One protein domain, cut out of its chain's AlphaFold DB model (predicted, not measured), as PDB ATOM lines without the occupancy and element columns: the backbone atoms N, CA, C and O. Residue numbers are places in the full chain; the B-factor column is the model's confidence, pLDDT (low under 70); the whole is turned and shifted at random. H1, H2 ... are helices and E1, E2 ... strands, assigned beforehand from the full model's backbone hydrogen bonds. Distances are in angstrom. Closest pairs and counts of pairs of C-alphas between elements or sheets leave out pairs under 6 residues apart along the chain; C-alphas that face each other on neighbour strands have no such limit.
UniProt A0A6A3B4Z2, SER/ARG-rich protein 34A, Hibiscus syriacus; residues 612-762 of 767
ATOM      1  N   TYR A 612     -37.641 -73.706  45.792       75.88
ATOM      2  CA  TYR A 612     -39.089 -73.584  45.960       75.88
ATOM      3  C   TYR A 612     -39.742 -74.964  46.182       75.88
ATOM      4  O   TYR A 612     -39.643 -75.832  45.313       75.88
ATOM      5  N   PRO A 613     -40.430 -75.199  47.316       79.94
ATOM      6  CA  PRO A 613     -41.013 -76.499  47.622       79.94
ATOM      7  C   PRO A 613     -42.392 -76.686  46.968       79.94
ATOM      8  O   PRO A 613     -43.380 -76.062  47.356       79.94
ATOM      9  N   LEU A 614     -42.464 -77.592  45.993       84.69
ATOM     10  CA  LEU A 614     -43.700 -77.987  45.310       84.69
ATOM     11  C   LEU A 614     -44.273 -79.294  45.886       84.69
ATOM     12  O   LEU A 614     -43.539 -80.106  46.444       84.69
ATOM     13  N   GLY A 615     -45.587 -79.499  45.744       87.00
ATOM     14  CA  GLY A 615     -46.263 -80.740  46.152       87.00
ATOM     15  C   GLY A 615     -46.460 -80.946  47.659       87.00
ATOM     16  O   GLY A 615     -46.606 -82.074  48.122       87.00
ATOM     17  N   ILE A 616     -46.503 -79.865  48.450       88.44
ATOM     18  CA  ILE A 616     -46.687 -79.926  49.914       88.44
ATOM     19  C   ILE A 616     -47.909 -80.770  50.332       88.44
ATOM     20  O   ILE A 616     -47.834 -81.476  51.334       88.44
ATOM     21  N   ALA A 617     -49.014 -80.739  49.575       86.38
ATOM     22  CA  ALA A 617     -50.206 -81.543  49.871       86.38
ATOM     23  C   ALA A 617     -49.955 -83.055  49.694       86.38
ATOM     24  O   ALA A 617     -50.292 -83.845  50.576       86.38
ATOM     25  N   GLN A 618     -49.288 -83.445  48.606       90.31
ATOM     26  CA  GLN A 618     -48.860 -84.818  48.335       90.31
ATOM     27  C   GLN A 618     -47.866 -85.305  49.404       90.31
ATOM     28  O   GLN A 618     -47.977 -86.424  49.896       90.31
ATOM     29  N   MET A 619     -46.951 -84.443  49.864       91.56
ATOM     30  CA  MET A 619     -46.046 -84.751  50.981       91.56
ATOM     31  C   MET A 619     -46.787 -84.934  52.319       91.56
ATOM     32  O   MET A 619     -46.460 -85.836  53.090       91.56
ATOM     33  N   GLU A 620     -47.812 -84.126  52.606       89.88
ATOM     34  CA  GLU A 620     -48.670 -84.293  53.790       89.88
ATOM     35  C   GLU A 620     -49.514 -85.577  53.746       89.88
ATOM     36  O   GLU A 620     -49.805 -86.148  54.803       89.88
ATOM     37  N   GLN A 621     -49.905 -86.034  52.552       89.12
ATOM     38  CA  GLN A 621     -50.564 -87.325  52.333       89.12
ATOM     39  C   GLN A 621     -49.565 -88.482  52.481       89.12
ATOM     40  O   GLN A 621     -49.841 -89.437  53.201       89.12
ATOM     41  N   TRP A 622     -48.354 -88.362  51.928       91.94
ATOM     42  CA  TRP A 622     -47.288 -89.354  52.097       91.94
ATOM     43  C   TRP A 622     -46.909 -89.577  53.569       91.94
ATOM     44  O   TRP A 622     -46.786 -90.725  54.000       91.94
ATOM     45  N   VAL A 623     -46.801 -88.502  54.366       90.56
ATOM     46  CA  VAL A 623     -46.565 -88.581  55.823       90.56
ATOM     47  C   VAL A 623     -47.729 -89.252  56.562       90.56
ATOM     48  O   VAL A 623     -47.492 -89.982  57.524       90.56
ATOM     49  N   ALA A 624     -48.976 -89.043  56.123       87.56
ATOM     50  CA  ALA A 624     -50.138 -89.726  56.693       87.56
ATOM     51  C   ALA A 624     -50.137 -91.231  56.366       87.56
ATOM     52  O   ALA A 624     -50.293 -92.047  57.274       87.56
ATOM     53  N   ASN A 625     -49.873 -91.606  55.111       86.88
ATOM     54  CA  ASN A 625     -49.817 -93.010  54.686       86.88
ATOM     55  C   ASN A 625     -48.647 -93.756  55.367       86.88
ATOM     56  O   ASN A 625     -48.795 -94.902  55.780       86.88
ATOM     57  N   ASN A 626     -47.504 -93.092  55.581       83.94
ATOM     58  CA  ASN A 626     -46.320 -93.670  56.238       83.94
ATOM     59  C   ASN A 626     -46.278 -93.425  57.766       83.94
ATOM     60  O   ASN A 626     -45.218 -93.536  58.391       83.94
ATOM     61  N   ASN A 627     -47.413 -93.115  58.408       80.12
ATOM     62  CA  ASN A 627     -47.473 -92.688  59.814       80.12
ATOM     63  C   ASN A 627     -46.933 -93.722  60.832       80.12
ATOM     64  O   ASN A 627     -46.579 -93.342  61.946       80.12
ATOM     65  N   ARG A 628     -46.780 -95.009  60.494       78.06
ATOM     66  CA  ARG A 628     -46.073 -95.965  61.376       78.06
ATOM     67  C   ARG A 628     -44.549 -95.769  61.390       78.06
ATOM     68  O   ARG A 628     -43.939 -95.965  62.436       78.06
ATOM     69  N   HIS A 629     -43.954 -95.317  60.285       77.88
ATOM     70  CA  HIS A 629     -42.499 -95.333  60.071       77.88
ATOM     71  C   HIS A 629     -41.841 -93.947  60.144       77.88
ATOM     72  O   HIS A 629     -40.711 -93.850  60.603       77.88
ATOM     73  N   VAL A 630     -42.551 -92.880  59.753       81.69
ATOM     74  CA  VAL A 630     -42.003 -91.507  59.718       81.69
ATOM     75  C   VAL A 630     -41.600 -91.000  61.115       81.69
ATOM     76  O   VAL A 630     -42.285 -91.293  62.104       81.69
ATOM     77  N   HIS A 631     -40.538 -90.203  61.244       82.81
ATOM     78  CA  HIS A 631     -40.091 -89.686  62.540       82.81
ATOM     79  C   HIS A 631     -41.067 -88.658  63.155       82.81
ATOM     80  O   HIS A 631     -41.858 -87.975  62.496       82.81
ATOM     81  N   LYS A 632     -41.021 -88.536  64.493       83.12
ATOM     82  CA  LYS A 632     -41.920 -87.654  65.270       83.12
ATOM     83  C   LYS A 632     -41.803 -86.175  64.870       83.12
ATOM     84  O   LYS A 632     -42.804 -85.462  64.902       83.12
ATOM     85  N   GLN A 633     -40.613 -85.721  64.474       81.00
ATOM     86  CA  GLN A 633     -40.354 -84.339  64.057       81.00
ATOM     87  C   GLN A 633     -41.094 -83.982  62.757       81.00
ATOM     88  O   GLN A 633     -41.723 -82.930  62.685       81.00
ATOM     89  N   GLN A 634     -41.101 -84.873  61.768       82.00
ATOM     90  CA  GLN A 634     -41.735 -84.671  60.467       82.00
ATOM     91  C   GLN A 634     -43.260 -84.752  60.571       82.00
ATOM     92  O   GLN A 634     -43.959 -83.921  59.992       82.00
ATOM     93  N   LYS A 635     -43.784 -85.648  61.419       84.06
ATOM     94  CA  LYS A 635     -45.202 -85.650  61.825       84.06
ATOM     95  C   LYS A 635     -45.606 -84.320  62.472       84.06
ATOM     96  O   LYS A 635     -46.621 -83.736  62.097       84.06
ATOM     97  N   ALA A 636     -44.788 -83.805  63.392       82.81
ATOM     98  CA  ALA A 636     -45.015 -82.512  64.039       82.81
ATOM     99  C   ALA A 636     -44.826 -81.306  63.096       82.81
ATOM    100  O   ALA A 636     -45.386 -80.242  63.354       82.81
ATOM    101  N   ALA A 637     -44.060 -81.442  62.011       82.00
ATOM    102  CA  ALA A 637     -43.969 -80.439  60.952       82.00
ATOM    103  C   ALA A 637     -45.224 -80.454  60.064       82.00
ATOM    104  O   ALA A 637     -45.813 -79.399  59.839       82.00
ATOM    105  N   ALA A 638     -45.698 -81.636  59.652       83.81
ATOM    106  CA  ALA A 638     -46.930 -81.789  58.878       83.81
ATOM    107  C   ALA A 638     -48.154 -81.222  59.620       83.81
ATOM    108  O   ALA A 638     -48.930 -80.465  59.043       83.81
ATOM    109  N   THR A 639     -48.322 -81.507  60.918       83.62
ATOM    110  CA  THR A 639     -49.442 -80.934  61.692       83.62
ATOM    111  C   THR A 639     -49.346 -79.413  61.828       83.62
ATOM    112  O   THR A 639     -50.370 -78.737  61.723       83.62
ATOM    113  N   LYS A 640     -48.134 -78.856  61.976       82.56
ATOM    114  CA  LYS A 640     -47.897 -77.400  61.976       82.56
ATOM    115  C   LYS A 640     -48.184 -76.748  60.619       82.56
ATOM    116  O   LYS A 640     -48.648 -75.614  60.597       82.56
ATOM    117  N   ILE A 641     -47.960 -77.438  59.500       81.25
ATOM    118  CA  ILE A 641     -48.338 -76.930  58.170       81.25
ATOM    119  C   ILE A 641     -49.859 -76.964  57.994       81.25
ATOM    120  O   ILE A 641     -50.428 -75.965  57.558       81.25
ATOM    121  N   LYS A 642     -50.547 -78.027  58.435       80.06
ATOM    122  CA  LYS A 642     -52.021 -78.087  58.405       80.06
ATOM    123  C   LYS A 642     -52.681 -76.985  59.240       80.06
ATOM    124  O   LYS A 642     -53.672 -76.409  58.792       80.06
ATOM    125  N   THR A 643     -52.147 -76.639  60.415       78.38
ATOM    126  CA  THR A 643     -52.661 -75.490  61.189       78.38
ATOM    127  C   THR A 643     -52.309 -74.150  60.542       78.38
ATOM    128  O   THR A 643     -53.171 -73.275  60.481       78.38
ATOM    129  N   TYR A 644     -51.102 -74.000  59.987       73.31
ATOM    130  CA  TYR A 644     -50.672 -72.778  59.298       73.31
ATOM    131  C   TYR A 644     -51.481 -72.487  58.020       73.31
ATOM    132  O   TYR A 644     -51.851 -71.342  57.762       73.31
ATOM    133  N   LYS A 645     -51.811 -73.518  57.229       73.69
ATOM    134  CA  LYS A 645     -52.710 -73.398  56.068       73.69
ATOM    135  C   LYS A 645     -54.089 -72.878  56.487       73.69
ATOM    136  O   LYS A 645     -54.608 -71.955  55.868       73.69
ATOM    137  N   ARG A 646     -54.655 -73.434  57.567       70.50
ATOM    138  CA  ARG A 646     -55.976 -73.049  58.094       70.50
ATOM    139  C   ARG A 646     -56.023 -71.612  58.615       70.50
ATOM    140  O   ARG A 646     -57.022 -70.940  58.396       70.50
ATOM    141  N   SER A 647     -54.974 -71.128  59.282       65.50
ATOM    142  CA  SER A 647     -54.995 -69.802  59.920       65.50
ATOM    143  C   SER A 647     -54.845 -68.620  58.958       65.50
ATOM    144  O   SER A 647     -55.192 -67.501  59.332       65.50
ATOM    145  N   ARG A 648     -54.330 -68.823  57.735       62.53
ATOM    146  CA  ARG A 648     -53.962 -67.709  56.839       62.53
ATOM    147  C   ARG A 648     -55.000 -67.330  55.776       62.53
ATOM    148  O   ARG A 648     -54.715 -66.440  54.983       62.53
ATOM    149  N   HIS A 649     -56.158 -68.001  55.726       47.59
ATOM    150  CA  HIS A 649     -57.316 -67.719  54.847       47.59
ATOM    151  C   HIS A 649     -57.050 -67.507  53.336       47.59
ATOM    152  O   HIS A 649     -57.952 -67.121  52.590       47.59
ATOM    153  N   ARG A 650     -55.847 -67.804  52.836       45.91
ATOM    154  CA  ARG A 650     -55.545 -67.763  51.403       45.91
ATOM    155  C   ARG A 650     -56.289 -68.916  50.730       45.91
ATOM    156  O   ARG A 650     -56.102 -70.060  51.137       45.91
ATOM    157  N   LYS A 651     -57.071 -68.634  49.680       37.19
ATOM    158  CA  LYS A 651     -57.623 -69.654  48.772       37.19
ATOM    159  C   LYS A 651     -56.507 -70.302  47.933       37.19
ATOM    160  O   LYS A 651     -56.446 -70.119  46.725       37.19
ATOM    161  N   LEU A 652     -55.618 -71.047  48.582       43.81
ATOM    162  CA  LEU A 652     -55.222 -72.330  48.021       43.81
ATOM    163  C   LEU A 652     -56.299 -73.293  48.502       43.81
ATOM    164  O   LEU A 652     -56.345 -73.639  49.683       43.81
ATOM    165  N   GLU A 653     -57.189 -73.676  47.594       40.91
ATOM    166  CA  GLU A 653     -57.971 -74.888  47.805       40.91
ATOM    167  C   GLU A 653     -57.004 -76.079  47.916       40.91
ATOM    168  O   GLU A 653     -55.821 -75.987  47.569       40.91
ATOM    169  N   GLU A 654     -57.479 -77.218  48.414       49.41
ATOM    170  CA  GLU A 654     -56.727 -78.462  48.262       49.41
ATOM    171  C   GLU A 654     -56.771 -78.838  46.777       49.41
ATOM    172  O   GLU A 654     -57.680 -79.548  46.355       49.41
ATOM    173  N   GLU A 655     -55.844 -78.282  45.982       55.62
ATOM    174  CA  GLU A 655     -55.755 -78.445  44.526       55.62
ATOM    175  C   GLU A 655     -55.694 -79.934  44.177       55.62
ATOM    176  O   GLU A 655     -54.642 -80.580  44.216       55.62
ATOM    177  N   LYS A 656     -56.873 -80.493  43.885       70.00
ATOM    178  CA  LYS A 656     -57.041 -81.901  43.555       70.00
ATOM    179  C   LYS A 656     -56.357 -82.128  42.223       70.00
ATOM    180  O   LYS A 656     -56.787 -81.608  41.197       70.00
ATOM    181  N   GLU A 657     -55.281 -82.892  42.279       85.19
ATOM    182  CA  GLU A 657     -54.433 -83.200  41.143       85.19
ATOM    183  C   GLU A 657     -55.256 -83.788  39.988       85.19
ATOM    184  O   GLU A 657     -56.133 -84.628  40.198       85.19
ATOM    185  N   GLN A 658     -54.997 -83.314  38.770       87.50
ATOM    186  CA  GLN A 658     -55.752 -83.682  37.572       87.50
ATOM    187  C   GLN A 658     -54.869 -84.431  36.580       87.50
ATOM    188  O   GLN A 658     -53.666 -84.190  36.468       87.50
ATOM    189  N   CYS A 659     -55.479 -85.344  35.832       86.12
ATOM    190  CA  CYS A 659     -54.809 -86.090  34.783       86.12
ATOM    191  C   CYS A 659     -54.455 -85.168  33.613       86.12
ATOM    192  O   CYS A 659     -55.347 -84.625  32.969       86.12
ATOM    193  N   SER A 660     -53.173 -85.060  33.264       82.44
ATOM    194  CA  SER A 660     -52.739 -84.266  32.106       82.44
ATOM    195  C   SER A 660     -53.264 -84.781  30.754       82.44
ATOM    196  O   SER A 660     -53.177 -84.053  29.774       82.44
ATOM    197  N   CYS A 661     -53.816 -86.002  30.696       82.06
ATOM    198  CA  CYS A 661     -54.392 -86.595  29.483       82.06
ATOM    199  C   CYS A 661     -55.918 -86.418  29.366       82.06
ATOM    200  O   CYS A 661     -56.443 -86.458  28.259       82.06
ATOM    201  N   CYS A 662     -56.648 -86.280  30.484       85.50
ATOM    202  CA  CYS A 662     -58.122 -86.282  30.472       85.50
ATOM    203  C   CYS A 662     -58.804 -85.453  31.580       85.50
ATOM    204  O   CYS A 662     -59.998 -85.617  31.816       85.50
ATOM    205  N   SER A 663     -58.061 -84.612  32.306       85.75
ATOM    206  CA  SER A 663     -58.510 -83.753  33.422       85.75
ATOM    207  C   SER A 663     -59.175 -84.448  34.626       85.75
ATOM    208  O   SER A 663     -59.385 -83.815  35.658       85.75
ATOM    209  N   ALA A 664     -59.448 -85.754  34.552       87.38
ATOM    210  CA  ALA A 664     -60.011 -86.542  35.643       87.38
ATOM    211  C   ALA A 664     -59.141 -86.498  36.909       87.38
ATOM    212  O   ALA A 664     -57.910 -86.454  36.835       87.38
ATOM    213  N   LEU A 665     -59.786 -86.571  38.077       87.06
ATOM    214  CA  LEU A 665     -59.108 -86.510  39.372       87.06
ATOM    215  C   LEU A 665     -58.096 -87.652  39.552       87.06
ATOM    216  O   LEU A 665     -58.363 -88.815  39.223       87.06
ATOM    217  N   VAL A 666     -56.951 -87.307  40.136       88.75
ATOM    218  CA  VAL A 666     -55.833 -88.202  40.434       88.75
ATOM    219  C   VAL A 666     -55.691 -88.340  41.958       88.75
ATOM    220  O   VAL A 666     -55.372 -87.362  42.634       88.75
ATOM    221  N   PRO A 667     -55.946 -89.528  42.534       88.19
ATOM    222  CA  PRO A 667     -55.667 -89.803  43.940       88.19
ATOM    223  C   PRO A 667     -54.161 -89.964  44.223       88.19
ATOM    224  O   PRO A 667     -53.342 -90.216  43.331       88.19
ATOM    225  N   PHE A 668     -53.790 -89.822  45.498       88.19
ATOM    226  CA  PHE A 668     -52.425 -90.028  45.983       88.19
ATOM    227  C   PHE A 668     -52.273 -91.416  46.622       88.19
ATOM    228  O   PHE A 668     -52.247 -91.562  47.845       88.19
ATOM    229  N   ASP A 669     -52.187 -92.437  45.771       83.81
ATOM    230  CA  ASP A 669     -52.041 -93.832  46.209       83.81
ATOM    231  C   ASP A 669     -50.559 -94.208  46.414       83.81
ATOM    232  O   ASP A 669     -50.201 -94.900  47.364       83.81
ATOM    233  N   SER A 670     -49.676 -93.698  45.548       86.62
ATOM    234  CA  SER A 670     -48.226 -93.939  45.542       86.62
ATOM    235  C   SER A 670     -47.462 -92.626  45.299       86.62
ATOM    236  O   SER A 670     -47.977 -91.762  44.590       86.62
ATOM    237  N   PRO A 671     -46.237 -92.449  45.838       87.88
ATOM    238  CA  PRO A 671     -45.364 -91.319  45.510       87.88
ATOM    239  C   PRO A 671     -44.614 -91.484  44.173       87.88
ATOM    240  O   PRO A 671     -43.949 -90.541  43.749       87.88
ATOM    241  N   GLU A 672     -44.678 -92.659  43.534       85.50
ATOM    242  CA  GLU A 672     -43.895 -93.004  42.331       85.50
ATOM    243  C   GLU A 672     -44.717 -92.886  41.039       85.50
ATOM    244  O   GLU A 672     -44.251 -92.379  40.017       85.50
ATOM    245  N   PHE A 673     -45.970 -93.337  41.097       85.25
ATOM    246  CA  PHE A 673     -46.922 -93.296  39.996       85.25
ATOM    247  C   PHE A 673     -48.321 -92.937  40.498       85.25
ATOM    248  O   PHE A 673     -48.623 -92.997  41.689       85.25
ATOM    249  N   ALA A 674     -49.181 -92.564  39.563       86.69
ATOM    250  CA  ALA A 674     -50.588 -92.277  39.782       86.69
ATOM    251  C   ALA A 674     -51.435 -93.008  38.738       86.69
ATOM    252  O   ALA A 674     -50.971 -93.263  37.627       86.69
ATOM    253  N   VAL A 675     -52.690 -93.292  39.074       87.75
ATOM    254  CA  VAL A 675     -53.702 -93.751  38.118       87.75
ATOM    255  C   VAL A 675     -54.892 -92.810  38.244       87.75
ATOM    256  O   VAL A 675     -55.448 -92.663  39.329       87.75
ATOM    257  N   CYS A 676     -55.272 -92.115  37.170       88.81
ATOM    258  CA  CYS A 676     -56.443 -91.237  37.236       88.81
ATOM    259  C   CYS A 676     -57.736 -92.054  37.361       88.81
ATOM    260  O   CYS A 676     -57.810 -93.185  36.878       88.81
ATOM    261  N   ARG A 677     -58.796 -91.460  37.921       85.31
ATOM    262  CA  ARG A 677     -60.106 -92.131  38.016       85.31
ATOM    263  C   ARG A 677     -60.732 -92.464  36.652       85.31
ATOM    264  O   ARG A 677     -61.502 -93.415  36.581       85.31
ATOM    265  N   GLY A 678     -60.333 -91.746  35.599       80.56
ATOM    266  CA  GLY A 678     -60.987 -91.754  34.289       80.56
ATOM    267  C   GLY A 678     -62.144 -90.751  34.248       80.56
ATOM    268  O   GLY A 678     -62.515 -90.190  35.280       80.56
ATOM    269  N   LEU A 679     -62.698 -90.504  33.060       72.75
ATOM    270  CA  LEU A 679     -64.031 -89.907  32.947       72.75
ATOM    271  C   LEU A 679     -65.070 -91.020  33.074       72.75
ATOM    272  O   LEU A 679     -64.939 -92.061  32.432       72.75
ATOM    273  N   GLU A 680     -66.102 -90.789  33.878       57.94
ATOM    274  CA  GLU A 680     -67.263 -91.672  33.965       57.94
ATOM    275  C   GLU A 680     -68.183 -91.392  32.766       57.94
ATOM    276  O   GLU A 680     -69.033 -90.505  32.797       57.94
ATOM    277  N   SER A 681     -67.963 -92.122  31.669       53.75
ATOM    278  CA  SER A 681     -68.949 -92.296  30.600       53.75
ATOM    279  C   SER A 681     -70.020 -93.298  31.036       53.75
ATOM    280  O   SER A 681     -69.716 -94.247  31.757       53.75
ATOM    281  N   ASN A 682     -71.261 -93.120  30.572       49.34
ATOM    282  CA  ASN A 682     -72.369 -94.017  30.930       49.34
ATOM    283  C   ASN A 682     -72.189 -95.452  30.397       49.34
ATOM    284  O   ASN A 682     -72.746 -96.381  30.977       49.34
ATOM    285  N   ASP A 683     -71.389 -95.634  29.343       48.38
ATOM    286  CA  ASP A 683     -70.940 -96.942  28.868       48.38
ATOM    287  C   ASP A 683     -69.573 -97.317  29.464       48.38
ATOM    288  O   ASP A 683     -68.716 -96.467  29.734       48.38
ATOM    289  N   SER A 684     -69.399 -98.618  29.708       49.09
ATOM    290  CA  SER A 684     -68.448 -99.174  30.676       49.09
ATOM    291  C   SER A 684     -66.964 -98.884  30.414       49.09
ATOM    292  O   SER A 684     -66.483 -99.001  29.290       49.09
ATOM    293  N   ASN A 685     -66.212 -98.718  31.512       51.53
ATOM    294  CA  ASN A 685     -64.743 -98.680  31.568       51.53
ATOM    295  C   ASN A 685     -64.078 -97.432  30.941       51.53
ATOM    296  O   ASN A 685     -63.226 -97.520  30.057       51.53
ATOM    297  N   GLY A 686     -64.394 -96.254  31.493       60.41
ATOM    298  CA  GLY A 686     -63.657 -95.016  31.224       60.41
ATOM    299  C   GLY A 686     -62.141 -95.173  31.424       60.41
ATOM    300  O   GLY A 686     -61.682 -95.651  32.464       60.41
ATOM    301  N   GLN A 687     -61.353 -94.782  30.416       73.25
ATOM    302  CA  GLN A 687     -59.914 -95.058  30.373       73.25
ATOM    303  C   GLN A 687     -59.145 -94.396  31.528       73.25
ATOM    304  O   GLN A 687     -59.183 -93.179  31.732       73.25
ATOM    305  N   LYS A 688     -58.394 -95.223  32.264       85.00
ATOM    306  CA  LYS A 688     -57.527 -94.806  33.371       85.00
ATOM    307  C   LYS A 688     -56.078 -94.712  32.905       85.00
ATOM    308  O   LYS A 688     -55.454 -95.715  32.571       85.00
ATOM    309  N   HIS A 689     -55.529 -93.505  32.925       85.31
ATOM    310  CA  HIS A 689     -54.145 -93.230  32.550       85.31
ATOM    311  C   HIS A 689     -53.201 -93.494  33.728       85.31
ATOM    312  O   HIS A 689     -53.402 -92.939  34.813       85.31
ATOM    313  N   LYS A 690     -52.149 -94.294  33.501       86.88
ATOM    314  CA  LYS A 690     -50.999 -94.408  34.411       86.88
ATOM    315  C   LYS A 690     -50.063 -93.223  34.164       86.88
ATOM    316  O   LYS A 690     -49.625 -93.001  33.041       86.88
ATOM    317  N   LEU A 691     -49.774 -92.461  35.213       88.00
ATOM    318  CA  LEU A 691     -49.009 -91.216  35.176       88.00
ATOM    319  C   LEU A 691     -47.750 -91.361  36.037       88.00
ATOM    320  O   LEU A 691     -47.811 -91.905  37.141       88.00
ATOM    321  N   ALA A 692     -46.616 -90.848  35.565       88.31
ATOM    322  CA  ALA A 692     -45.405 -90.752  36.377       88.31
ATOM    323  C   ALA A 692     -45.528 -89.611  37.398       88.31
ATOM    324  O   ALA A 692     -46.023 -88.532  37.063       88.31
ATOM    325  N   ARG A 693     -45.038 -89.820  38.625       90.88
ATOM    326  CA  ARG A 693     -44.858 -88.743  39.607       90.88
ATOM    327  C   ARG A 693     -43.407 -88.282  39.638       90.88
ATOM    328  O   ARG A 693     -42.471 -89.063  39.470       90.88
ATOM    329  N   CYS A 694     -43.221 -86.993  39.889       91.75
ATOM    330  CA  CYS A 694     -41.925 -86.400  40.138       91.75
ATOM    331  C   CYS A 694     -41.408 -86.887  41.495       91.75
ATOM    332  O   CYS A 694     -41.962 -86.522  42.527       91.75
ATOM    333  N   ALA A 695     -40.302 -87.631  41.525       91.56
ATOM    334  CA  ALA A 695     -39.718 -88.151  42.766       91.56
ATOM    335  C   ALA A 695     -39.293 -87.058  43.772       91.56
ATOM    336  O   ALA A 695     -39.005 -87.377  44.926       91.56
ATOM    337  N   VAL A 696     -39.258 -85.790  43.339       91.56
ATOM    338  CA  VAL A 696     -38.977 -84.619  44.174       91.56
ATOM    339  C   VAL A 696     -40.244 -84.034  44.816       91.56
ATOM    340  O   VAL A 696     -40.326 -83.988  46.039       91.56
ATOM    341  N   SER A 697     -41.235 -83.594  44.029       90.75
ATOM    342  CA  SER A 697     -42.463 -82.970  44.564       90.75
ATOM    343  C   SER A 697     -43.578 -83.966  44.898       90.75
ATOM    344  O   SER A 697     -44.576 -83.597  45.504       90.75
ATOM    345  N   MET A 698     -43.443 -85.225  44.481       92.50
ATOM    346  CA  MET A 698     -44.487 -86.259  44.484       92.50
ATOM    347  C   MET A 698     -45.726 -85.928  43.631       92.50
ATOM    348  O   MET A 698     -46.669 -86.716  43.611       92.50
ATOM    349  N   GLN A 699     -45.742 -84.815  42.891       91.25
ATOM    350  CA  GLN A 699     -46.826 -84.469  41.962       91.25
ATOM    351  C   GLN A 699     -46.677 -85.202  40.624       91.25
ATOM    352  O   GLN A 699     -45.565 -85.563  40.241       91.25
ATOM    353  N   VAL A 700     -47.775 -85.386  39.891       90.31
ATOM    354  CA  VAL A 700     -47.781 -85.849  38.494       90.31
ATOM    355  C   VAL A 700     -46.827 -85.001  37.643       90.31
ATOM    356  O   VAL A 700     -46.816 -83.772  37.723       90.31
ATOM    357  N   CYS A 701     -46.006 -85.661  36.826       88.00
ATOM    358  CA  CYS A 701     -45.109 -84.985  35.896       88.00
ATOM    359  C   CYS A 701     -45.906 -84.290  34.773       88.00
ATOM    360  O   CYS A 701     -46.697 -84.956  34.105       88.00
ATOM    361  N   PRO A 702     -45.685 -82.989  34.512       81.81
ATOM    362  CA  PRO A 702     -46.312 -82.301  33.387       81.81
ATOM    363  C   PRO A 702     -45.784 -82.836  32.051       81.81
ATOM    364  O   PRO A 702     -44.581 -83.018  31.872       81.81
ATOM    365  N   ILE A 703     -46.692 -83.028  31.091       74.06
ATOM    366  CA  ILE A 703     -46.377 -83.512  29.734       74.06
ATOM    367  C   ILE A 703     -45.577 -82.468  28.931       74.06
ATOM    368  O   ILE A 703     -44.765 -82.817  28.080       74.06
ATOM    369  N   THR A 704     -45.786 -81.177  29.203       69.19
ATOM    370  CA  THR A 704     -45.317 -80.051  28.376       69.19
ATOM    371  C   THR A 704     -43.883 -79.580  28.641       69.19
ATOM    372  O   THR A 704     -43.395 -78.717  27.913       69.19
ATOM    373  N   THR A 705     -43.185 -80.107  29.653       70.50
ATOM    374  CA  THR A 705     -41.824 -79.661  30.013       70.50
ATOM    375  C   THR A 705     -40.806 -80.797  29.904       70.50
ATOM    376  O   THR A 705     -41.129 -81.905  30.328       70.50
ATOM    377  N   PRO A 706     -39.558 -80.552  29.457       74.88
ATOM    378  CA  PRO A 706     -38.497 -81.560  29.484       74.88
ATOM    379  C   PRO A 706     -38.275 -82.119  30.894       74.88
ATOM    380  O   PRO A 706     -37.986 -81.362  31.822       74.88
ATOM    381  N   LEU A 707     -38.386 -83.438  31.042       85.25
ATOM    382  CA  LEU A 707     -38.254 -84.138  32.320       85.25
ATOM    383  C   LEU A 707     -36.852 -84.732  32.474       85.25
ATOM    384  O   LEU A 707     -36.162 -85.021  31.499       85.25
ATOM    385  N   TRP A 708     -36.441 -84.977  33.709       88.75
ATOM    386  CA  TRP A 708     -35.228 -85.720  34.033       88.75
ATOM    387  C   TRP A 708     -35.579 -87.157  34.432       88.75
ATOM    388  O   TRP A 708     -36.524 -87.375  35.191       88.75
ATOM    389  N   GLN A 709     -34.813 -88.137  33.951       89.06
ATOM    390  CA  GLN A 709     -34.982 -89.560  34.265       89.06
ATOM    391  C   GLN A 709     -33.719 -90.113  34.937       89.06
ATOM    392  O   GLN A 709     -32.597 -89.908  34.461       89.06
ATOM    393  N   CYS A 710     -33.880 -90.854  36.036       87.62
ATOM    394  CA  CYS A 710     -32.768 -91.557  36.670       87.62
ATOM    395  C   CYS A 710     -32.554 -92.936  36.035       87.62
ATOM    396  O   CYS A 710     -33.342 -93.843  36.276       87.62
ATOM    397  N   LYS A 711     -31.437 -93.166  35.333       84.88
ATOM    398  CA  LYS A 711     -31.135 -94.491  34.745       84.88
ATOM    399  C   LYS A 711     -30.936 -95.629  35.760       84.88
ATOM    400  O   LYS A 711     -30.846 -96.782  35.344       84.88
ATOM    401  N   CYS A 712     -30.858 -95.338  37.063       85.62
ATOM    402  CA  CYS A 712     -30.764 -96.347  38.124       85.62
ATOM    403  C   CYS A 712     -32.142 -96.870  38.565       85.62
ATOM    404  O   CYS A 712     -32.396 -98.065  38.474       85.62
ATOM    405  N   CYS A 713     -33.050 -95.983  38.989       88.19
ATOM    406  CA  CYS A 713     -34.377 -96.356  39.501       88.19
ATOM    407  C   CYS A 713     -35.550 -96.039  38.551       88.19
ATOM    408  O   CYS A 713     -36.698 -96.189  38.953       88.19
ATOM    409  N   GLN A 714     -35.271 -95.562  37.332       88.25
ATOM    410  CA  GLN A 714     -36.205 -95.124  36.272       88.25
ATOM    411  C   GLN A 714     -37.229 -94.037  36.649       88.25
ATOM    412  O   GLN A 714     -38.020 -93.606  35.813       88.25
ATOM    413  N   ARG A 715     -37.158 -93.514  37.878       89.44
ATOM    414  CA  ARG A 715     -38.011 -92.428  38.369       89.44
ATOM    415  C   ARG A 715     -37.805 -91.120  37.604       89.44
ATOM    416  O   ARG A 715     -36.685 -90.773  37.211       89.44
ATOM    417  N   TRP A 716     -38.904 -90.379  37.488       89.81
ATOM    418  CA  TRP A 716     -39.015 -89.108  36.780       89.81
ATOM    419  C   TRP A 716     -38.934 -87.914  37.727       89.81
ATOM    420  O   TRP A 716     -39.332 -87.990  38.889       89.81
ATOM    421  N   ILE A 717     -38.381 -86.804  37.244       89.81
ATOM    422  CA  ILE A 717     -38.064 -85.610  38.031       89.81
ATOM    423  C   ILE A 717     -38.311 -84.373  37.151       89.81
ATOM    424  O   ILE A 717     -37.622 -84.179  36.154       89.81
ATOM    425  N   SER A 718     -39.296 -83.534  37.491       85.81
ATOM    426  CA  SER A 718     -39.560 -82.269  36.776       85.81
ATOM    427  C   SER A 718     -38.710 -81.109  37.300       85.81
ATOM    428  O   SER A 718     -38.242 -80.284  36.524       85.81
ATOM    429  N   ASN A 719     -38.455 -81.081  38.610       83.19
ATOM    430  CA  ASN A 719     -37.623 -80.091  39.292       83.19
ATOM    431  C   ASN A 719     -36.494 -80.813  40.029       83.19
ATOM    432  O   ASN A 719     -36.739 -81.878  40.593       83.19
ATOM    433  N   LEU A 720     -35.277 -80.256  40.032       86.94
ATOM    434  CA  LEU A 720     -34.117 -80.846  40.723       86.94
ATOM    435  C   LEU A 720     -34.344 -80.912  42.244       86.94
ATOM    436  O   LEU A 720     -35.359 -80.432  42.725       86.94
ATOM    437  N   ALA A 721     -33.419 -81.496  43.008       87.88
ATOM    438  CA  ALA A 721     -33.495 -81.576  44.474       87.88
ATOM    439  C   ALA A 721     -32.641 -80.484  45.175       87.88
ATOM    440  O   ALA A 721     -31.807 -79.851  44.517       87.88
ATOM    441  N   PRO A 722     -32.808 -80.251  46.496       87.00
ATOM    442  CA  PRO A 722     -31.940 -79.354  47.261       87.00
ATOM    443  C   PRO A 722     -30.492 -79.843  47.250       87.00
ATOM    444  O   PRO A 722     -30.257 -81.033  47.455       87.00
ATOM    445  N   GLU A 723     -29.514 -78.947  47.115       83.81
ATOM    446  CA  GLU A 723     -28.091 -79.323  47.209       83.81
ATOM    447  C   GLU A 723     -27.777 -79.985  48.564       83.81
ATOM    448  O   GLU A 723     -27.155 -81.046  48.644       83.81
ATOM    449  N   SER A 724     -28.339 -79.418  49.634       85.75
ATOM    450  CA  SER A 724     -28.227 -79.904  51.010       85.75
ATOM    451  C   SER A 724     -28.822 -81.296  51.251       85.75
ATOM    452  O   SER A 724     -28.529 -81.897  52.280       85.75
ATOM    453  N   LEU A 725     -29.643 -81.841  50.340       89.06
ATOM    454  CA  LEU A 725     -30.125 -83.222  50.457       89.06
ATOM    455  C   LEU A 725     -28.977 -84.225  50.293       89.06
ATOM    456  O   LEU A 725     -28.970 -85.250  50.970       89.06
ATOM    457  N   PHE A 726     -28.014 -83.923  49.418       88.00
ATOM    458  CA  PHE A 726     -26.911 -84.816  49.054       88.00
ATOM    459  C   PHE A 726     -25.756 -84.783  50.059       88.00
ATOM    460  O   PHE A 726     -25.066 -85.787  50.222       88.00
ATOM    461  N   THR A 727     -25.580 -83.660  50.760       83.88
ATOM    462  CA  THR A 727     -24.491 -83.428  51.725       83.88
ATOM    463  C   THR A 727     -24.905 -83.585  53.195       83.88
ATOM    464  O   THR A 727     -24.055 -83.520  54.078       83.88
ATOM    465  N   MET A 728     -26.194 -83.804  53.488       83.44
ATOM    466  CA  MET A 728     -26.711 -83.957  54.857       83.44
ATOM    467  C   MET A 728     -26.095 -85.182  55.577       83.44
ATOM    468  O   MET A 728     -26.302 -86.310  55.120       83.44
ATOM    469  N   PRO A 729     -25.391 -84.996  56.717       77.12
ATOM    470  CA  PRO A 729     -24.669 -86.076  57.400       77.12
ATOM    471  C   PRO A 729     -25.548 -86.935  58.323       77.12
ATOM    472  O   PRO A 729     -25.206 -88.078  58.581       77.12
ATOM    473  N   GLN A 730     -26.666 -86.402  58.820       76.38
ATOM    474  CA  GLN A 730     -27.662 -87.111  59.635       76.38
ATOM    475  C   GLN A 730     -28.993 -86.347  59.600       76.38
ATOM    476  O   GLN A 730     -29.025 -85.187  59.176       76.38
ATOM    477  N   LEU A 731     -30.081 -86.957  60.076       65.25
ATOM    478  CA  LEU A 731     -31.408 -86.340  60.110       65.25
ATOM    479  C   LEU A 731     -31.462 -85.149  61.093       65.25
ATOM    480  O   LEU A 731     -31.635 -85.318  62.299       65.25
ATOM    481  N   SER A 732     -31.315 -83.927  60.573       62.41
ATOM    482  CA  SER A 732     -31.260 -82.680  61.351       62.41
ATOM    483  C   SER A 732     -32.204 -81.596  60.804       62.41
ATOM    484  O   SER A 732     -32.879 -81.777  59.789       62.41
ATOM    485  N   SER A 733     -32.306 -80.459  61.500       59.31
ATOM    486  CA  SER A 733     -33.085 -79.303  61.034       59.31
ATOM    487  C   SER A 733     -32.469 -78.691  59.762       59.31
ATOM    488  O   SER A 733     -31.293 -78.324  59.804       59.31
ATOM    489  N   PRO A 734     -33.234 -78.510  58.667       59.75
ATOM    490  CA  PRO A 734     -32.737 -77.873  57.446       59.75
ATOM    491  C   PRO A 734     -32.152 -76.467  57.672       59.75
ATOM    492  O   PRO A 734     -32.661 -75.737  58.528       59.75
ATOM    493  N   PRO A 735     -31.143 -76.053  56.879       59.38
ATOM    494  CA  PRO A 735     -30.584 -74.707  56.941       59.38
ATOM    495  C   PRO A 735     -31.617 -73.651  56.515       59.38
ATOM    496  O   PRO A 735     -32.571 -73.937  55.789       59.38
ATOM    497  N   SER A 736     -31.418 -72.412  56.971       52.38
ATOM    498  CA  SER A 736     -32.352 -71.293  56.775       52.38
ATOM    499  C   SER A 736     -32.471 -70.818  55.325       52.38
ATOM    500  O   SER A 736     -33.531 -70.333  54.935       52.38
ATOM    501  N   SER A 737     -31.414 -70.982  54.527       55.44
ATOM    502  CA  SER A 737     -31.430 -70.779  53.079       55.44
ATOM    503  C   SER A 737     -31.003 -72.066  52.376       55.44
ATOM    504  O   SER A 737     -30.106 -72.772  52.839       55.44
ATOM    505  N   ILE A 738     -31.695 -72.405  51.288       65.50
ATOM    506  CA  ILE A 738     -31.547 -73.682  50.587       65.50
ATOM    507  C   ILE A 738     -31.351 -73.375  49.101       65.50
ATOM    508  O   ILE A 738     -32.238 -72.811  48.458       65.50
ATOM    509  N   LYS A 739     -30.185 -73.743  48.566       66.50
ATOM    510  CA  LYS A 739     -29.872 -73.650  47.136       66.50
ATOM    511  C   LYS A 739     -30.416 -74.867  46.386       66.50
ATOM    512  O   LYS A 739     -30.435 -75.984  46.915       66.50
ATOM    513  N   VAL A 740     -30.839 -74.652  45.143       65.38
ATOM    514  CA  VAL A 740     -31.092 -75.747  44.193       65.38
ATOM    515  C   VAL A 740     -29.752 -76.408  43.846       65.38
ATOM    516  O   VAL A 740     -28.756 -75.706  43.692       65.38
ATOM    517  N   ALA A 741     -29.709 -77.738  43.721       61.25
ATOM    518  CA  ALA A 741     -28.492 -78.426  43.290       61.25
ATOM    519  C   ALA A 741     -28.036 -77.947  41.898       61.25
ATOM    520  O   ALA A 741     -28.818 -77.951  40.946       61.25
ATOM    521  N   SER A 742     -26.755 -77.587  41.772       66.50
ATOM    522  CA  SER A 742     -26.117 -77.177  40.509       66.50
ATOM    523  C   SER A 742     -26.111 -78.283  39.445       66.50
ATOM    524  O   SER A 742     -26.103 -78.007  38.246       66.50
ATOM    525  N   LYS A 743     -26.127 -79.546  39.887       75.19
ATOM    526  CA  LYS A 743     -26.149 -80.749  39.051       75.19
ATOM    527  C   LYS A 743     -27.522 -81.434  39.137       75.19
ATOM    528  O   LYS A 743     -28.074 -81.552  40.234       75.19
ATOM    529  N   PRO A 744     -28.065 -81.967  38.027       85.19
ATOM    530  CA  PRO A 744     -29.317 -82.716  38.042       85.19
ATOM    531  C   PRO A 744     -29.098 -84.117  38.633       85.19
ATOM    532  O   PRO A 744     -28.778 -85.054  37.910       85.19
ATOM    533  N   LEU A 745     -29.239 -84.268  39.953       88.12
ATOM    534  CA  LEU A 745     -29.003 -85.526  40.678       88.12
ATOM    535  C   LEU A 745     -30.308 -86.176  41.170       88.12
ATOM    536  O   LEU A 745     -31.245 -85.495  41.588       88.12
ATOM    537  N   CYS A 746     -30.363 -87.511  41.170       91.88
ATOM    538  CA  CYS A 746     -31.496 -88.273  41.700       91.88
ATOM    539  C   CYS A 746     -31.570 -88.197  43.240       91.88
ATOM    540  O   CYS A 746     -30.636 -88.670  43.887       91.88
ATOM    541  N   PRO A 747     -32.677 -87.743  43.865       92.62
ATOM    542  CA  PRO A 747     -32.776 -87.613  45.325       92.62
ATOM    543  C   PRO A 747     -32.683 -88.949  46.081       92.62
ATOM    544  O   PRO A 747     -32.412 -88.944  47.278       92.62
ATOM    545  N   LEU A 748     -32.895 -90.083  45.398       93.88
ATOM    546  CA  LEU A 748     -32.914 -91.427  45.992       93.88
ATOM    547  C   LEU A 748     -31.681 -92.279  45.649       93.88
ATOM    548  O   LEU A 748     -31.398 -93.235  46.364       93.88
ATOM    549  N   CYS A 749     -30.927 -91.933  44.599       90.44
ATOM    550  CA  CYS A 749     -29.755 -92.702  44.150       90.44
ATOM    551  C   CYS A 749     -28.476 -91.863  43.988       90.44
ATOM    552  O   CYS A 749     -27.445 -92.422  43.640       90.44
ATOM    553  N   GLY A 750     -28.531 -90.534  44.119       87.88
ATOM    554  CA  GLY A 750     -27.395 -89.612  43.946       87.88
ATOM    555  C   GLY A 750     -26.775 -89.531  42.535       87.88
ATOM    556  O   GLY A 750     -26.044 -88.589  42.247       87.88
ATOM    557  N   ILE A 751     -27.079 -90.476  41.640       84.44
ATOM    558  CA  ILE A 751     -26.612 -90.522  40.246       84.44
ATOM    559  C   ILE A 751     -27.178 -89.352  39.421       84.44
ATOM    560  O   ILE A 751     -28.332 -88.944  39.599       84.44
ATOM    561  N   LEU A 752     -26.358 -88.859  38.485       83.88
ATOM    562  CA  LEU A 752     -26.701 -87.838  37.492       83.88
ATOM    563  C   LEU A 752     -27.867 -88.293  36.595       83.88
ATOM    564  O   LEU A 752     -27.895 -89.416  36.090       83.88
ATOM    565  N   LEU A 753     -28.841 -87.413  36.402       83.00
ATOM    566  CA  LEU A 753     -30.046 -87.669  35.626       83.00
ATOM    567  C   LEU A 753     -29.810 -87.395  34.140       83.00
ATOM    568  O   LEU A 753     -29.154 -86.417  33.780       83.00
ATOM    569  N   GLN A 754     -30.421 -88.198  33.270       81.44
ATOM    570  CA  GLN A 754     -30.493 -87.876  31.846       81.44
ATOM    571  C   GLN A 754     -31.719 -86.996  31.585       81.44
ATOM    572  O   GLN A 754     -32.803 -87.267  32.106       81.44
ATOM    573  N   ARG A 755     -31.561 -85.949  30.770       81.56
ATOM    574  CA  ARG A 755     -32.690 -85.144  30.293       81.56
ATOM    575  C   ARG A 755     -33.426 -85.908  29.196       81.56
ATOM    576  O   ARG A 755     -32.796 -86.359  28.243       81.56
ATOM    577  N   SER A 756     -34.739 -86.018  29.324       70.00
ATOM    578  CA  SER A 756     -35.641 -86.510  28.288       70.00
ATOM    579  C   SER A 756     -36.447 -85.341  27.724       70.00
ATOM    580  O   SER A 756     -36.956 -84.505  28.478       70.00
ATOM    581  N   GLN A 757     -36.566 -85.275  26.402       62.25
ATOM    582  CA  GLN A 757     -37.541 -84.414  25.740       62.25
ATOM    583  C   GLN A 757     -38.760 -85.268  25.363       62.25
ATOM    584  O   GLN A 757     -38.571 -86.382  24.880       62.25
ATOM    585  N   PRO A 758     -39.995 -84.781  25.580       56.50
ATOM    586  CA  PRO A 758     -41.186 -85.430  25.046       56.50
ATOM    587  C   PRO A 758     -41.088 -85.589  23.525       56.50
ATOM    588  O   PRO A 758     -40.712 -84.645  22.830       56.50
ATOM    589  N   GLU A 759     -41.453 -86.760  23.006       47.91
ATOM    590  CA  GLU A 759     -41.258 -87.123  21.592       47.91
ATOM    591  C   GLU A 759     -41.981 -86.171  20.626       47.91
ATOM    592  O   GLU A 759     -41.465 -85.870  19.556       47.91
ATOM    593  N   PHE A 760     -43.115 -85.589  21.034       53.88
ATOM    594  CA  PHE A 760     -43.845 -84.590  20.242       53.88
ATOM    595  C   PHE A 760     -43.123 -83.235  20.092       53.88
ATOM    596  O   PHE A 760     -43.553 -82.411  19.290       53.88
ATOM    597  N   LEU A 761     -42.044 -82.979  20.847       43.47
ATOM    598  CA  LEU A 761     -41.161 -81.823  20.635       43.47
ATOM    599  C   LEU A 761     -40.004 -82.130  19.671       43.47
ATOM    600  O   LEU A 761     -39.309 -81.203  19.256       43.47
ATOM    601  N   LEU A 762     -39.814 -83.391  19.266       41.75
ATOM    602  CA  LEU A 762     -38.859 -83.787  18.228       41.75
ATOM    603  C   LEU A 762     -39.468 -83.575  16.833       41.75
ATOM    604  O   LEU A 762     -39.624 -84.503  16.041       41.75
TER     605      LEU A 762
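This is residues 612 to 762 of the 767 residues of the protein "SER/ARG-rich protein 34A" of Hibiscus syriacus (UniProt A0A6A3B4Z2). There is little regular structure: long loops join a pair of steeply crossed helices, H1 and H2, to two small ribbons, E1 with E2 and E3 with E4, while short H3 sits among the later loops. Residues 646 to 652 stick out. The printed part has 151 residues, 43 in named elements, in the order H1 H2 E1 E2 E3 H3 E4; the class is mixed and both sheets are antiparallel. It is compact, radius of gyration of the C-alphas 17.2 A, spanning 54 by 41 by 30 A.

H1, residues 616 to 625, touches H2, residues 632 to 647, through 634 to 638 alone; the closest C-alphas, of Glu 620 and Ala 638, are 5.9 A apart. They run opposite ways at a steep tilt of 47 degrees. E1, residues 673 to 675, and E2, residues 690 to 692, form an antiparallel hairpin; N 691 and O 674 are within hydrogen-bond range at 2.8 A. E3, residues 707 to 709, and E4, residues 754 to 756, are antiparallel neighbours, with N 756 and O 707 at 2.8 A. H3, residues 723 to 727, touches no helix. Every O i to N i+4 pair is within hydrogen-bond range in H1 and H2; H3 has 0 of 1, and 1 of 2 O i to N i+3 pairs.

H1 begins at C-alpha 616, (-46.687, -79.926, 49.914), and is 14.3 A long; H2 is 22.8 A. E4 ends at C-alpha 756, (-35.641, -86.510, 28.288).

The C-alphas of Asp 683 and Pro 729, the two farthest apart, are 55.4 A apart. The printed part has no cut. The link H1 to H2 is short; the others are long. Mean pLDDT of the printed part is 77.9, with 35 residues under 70, among them 731 to 742.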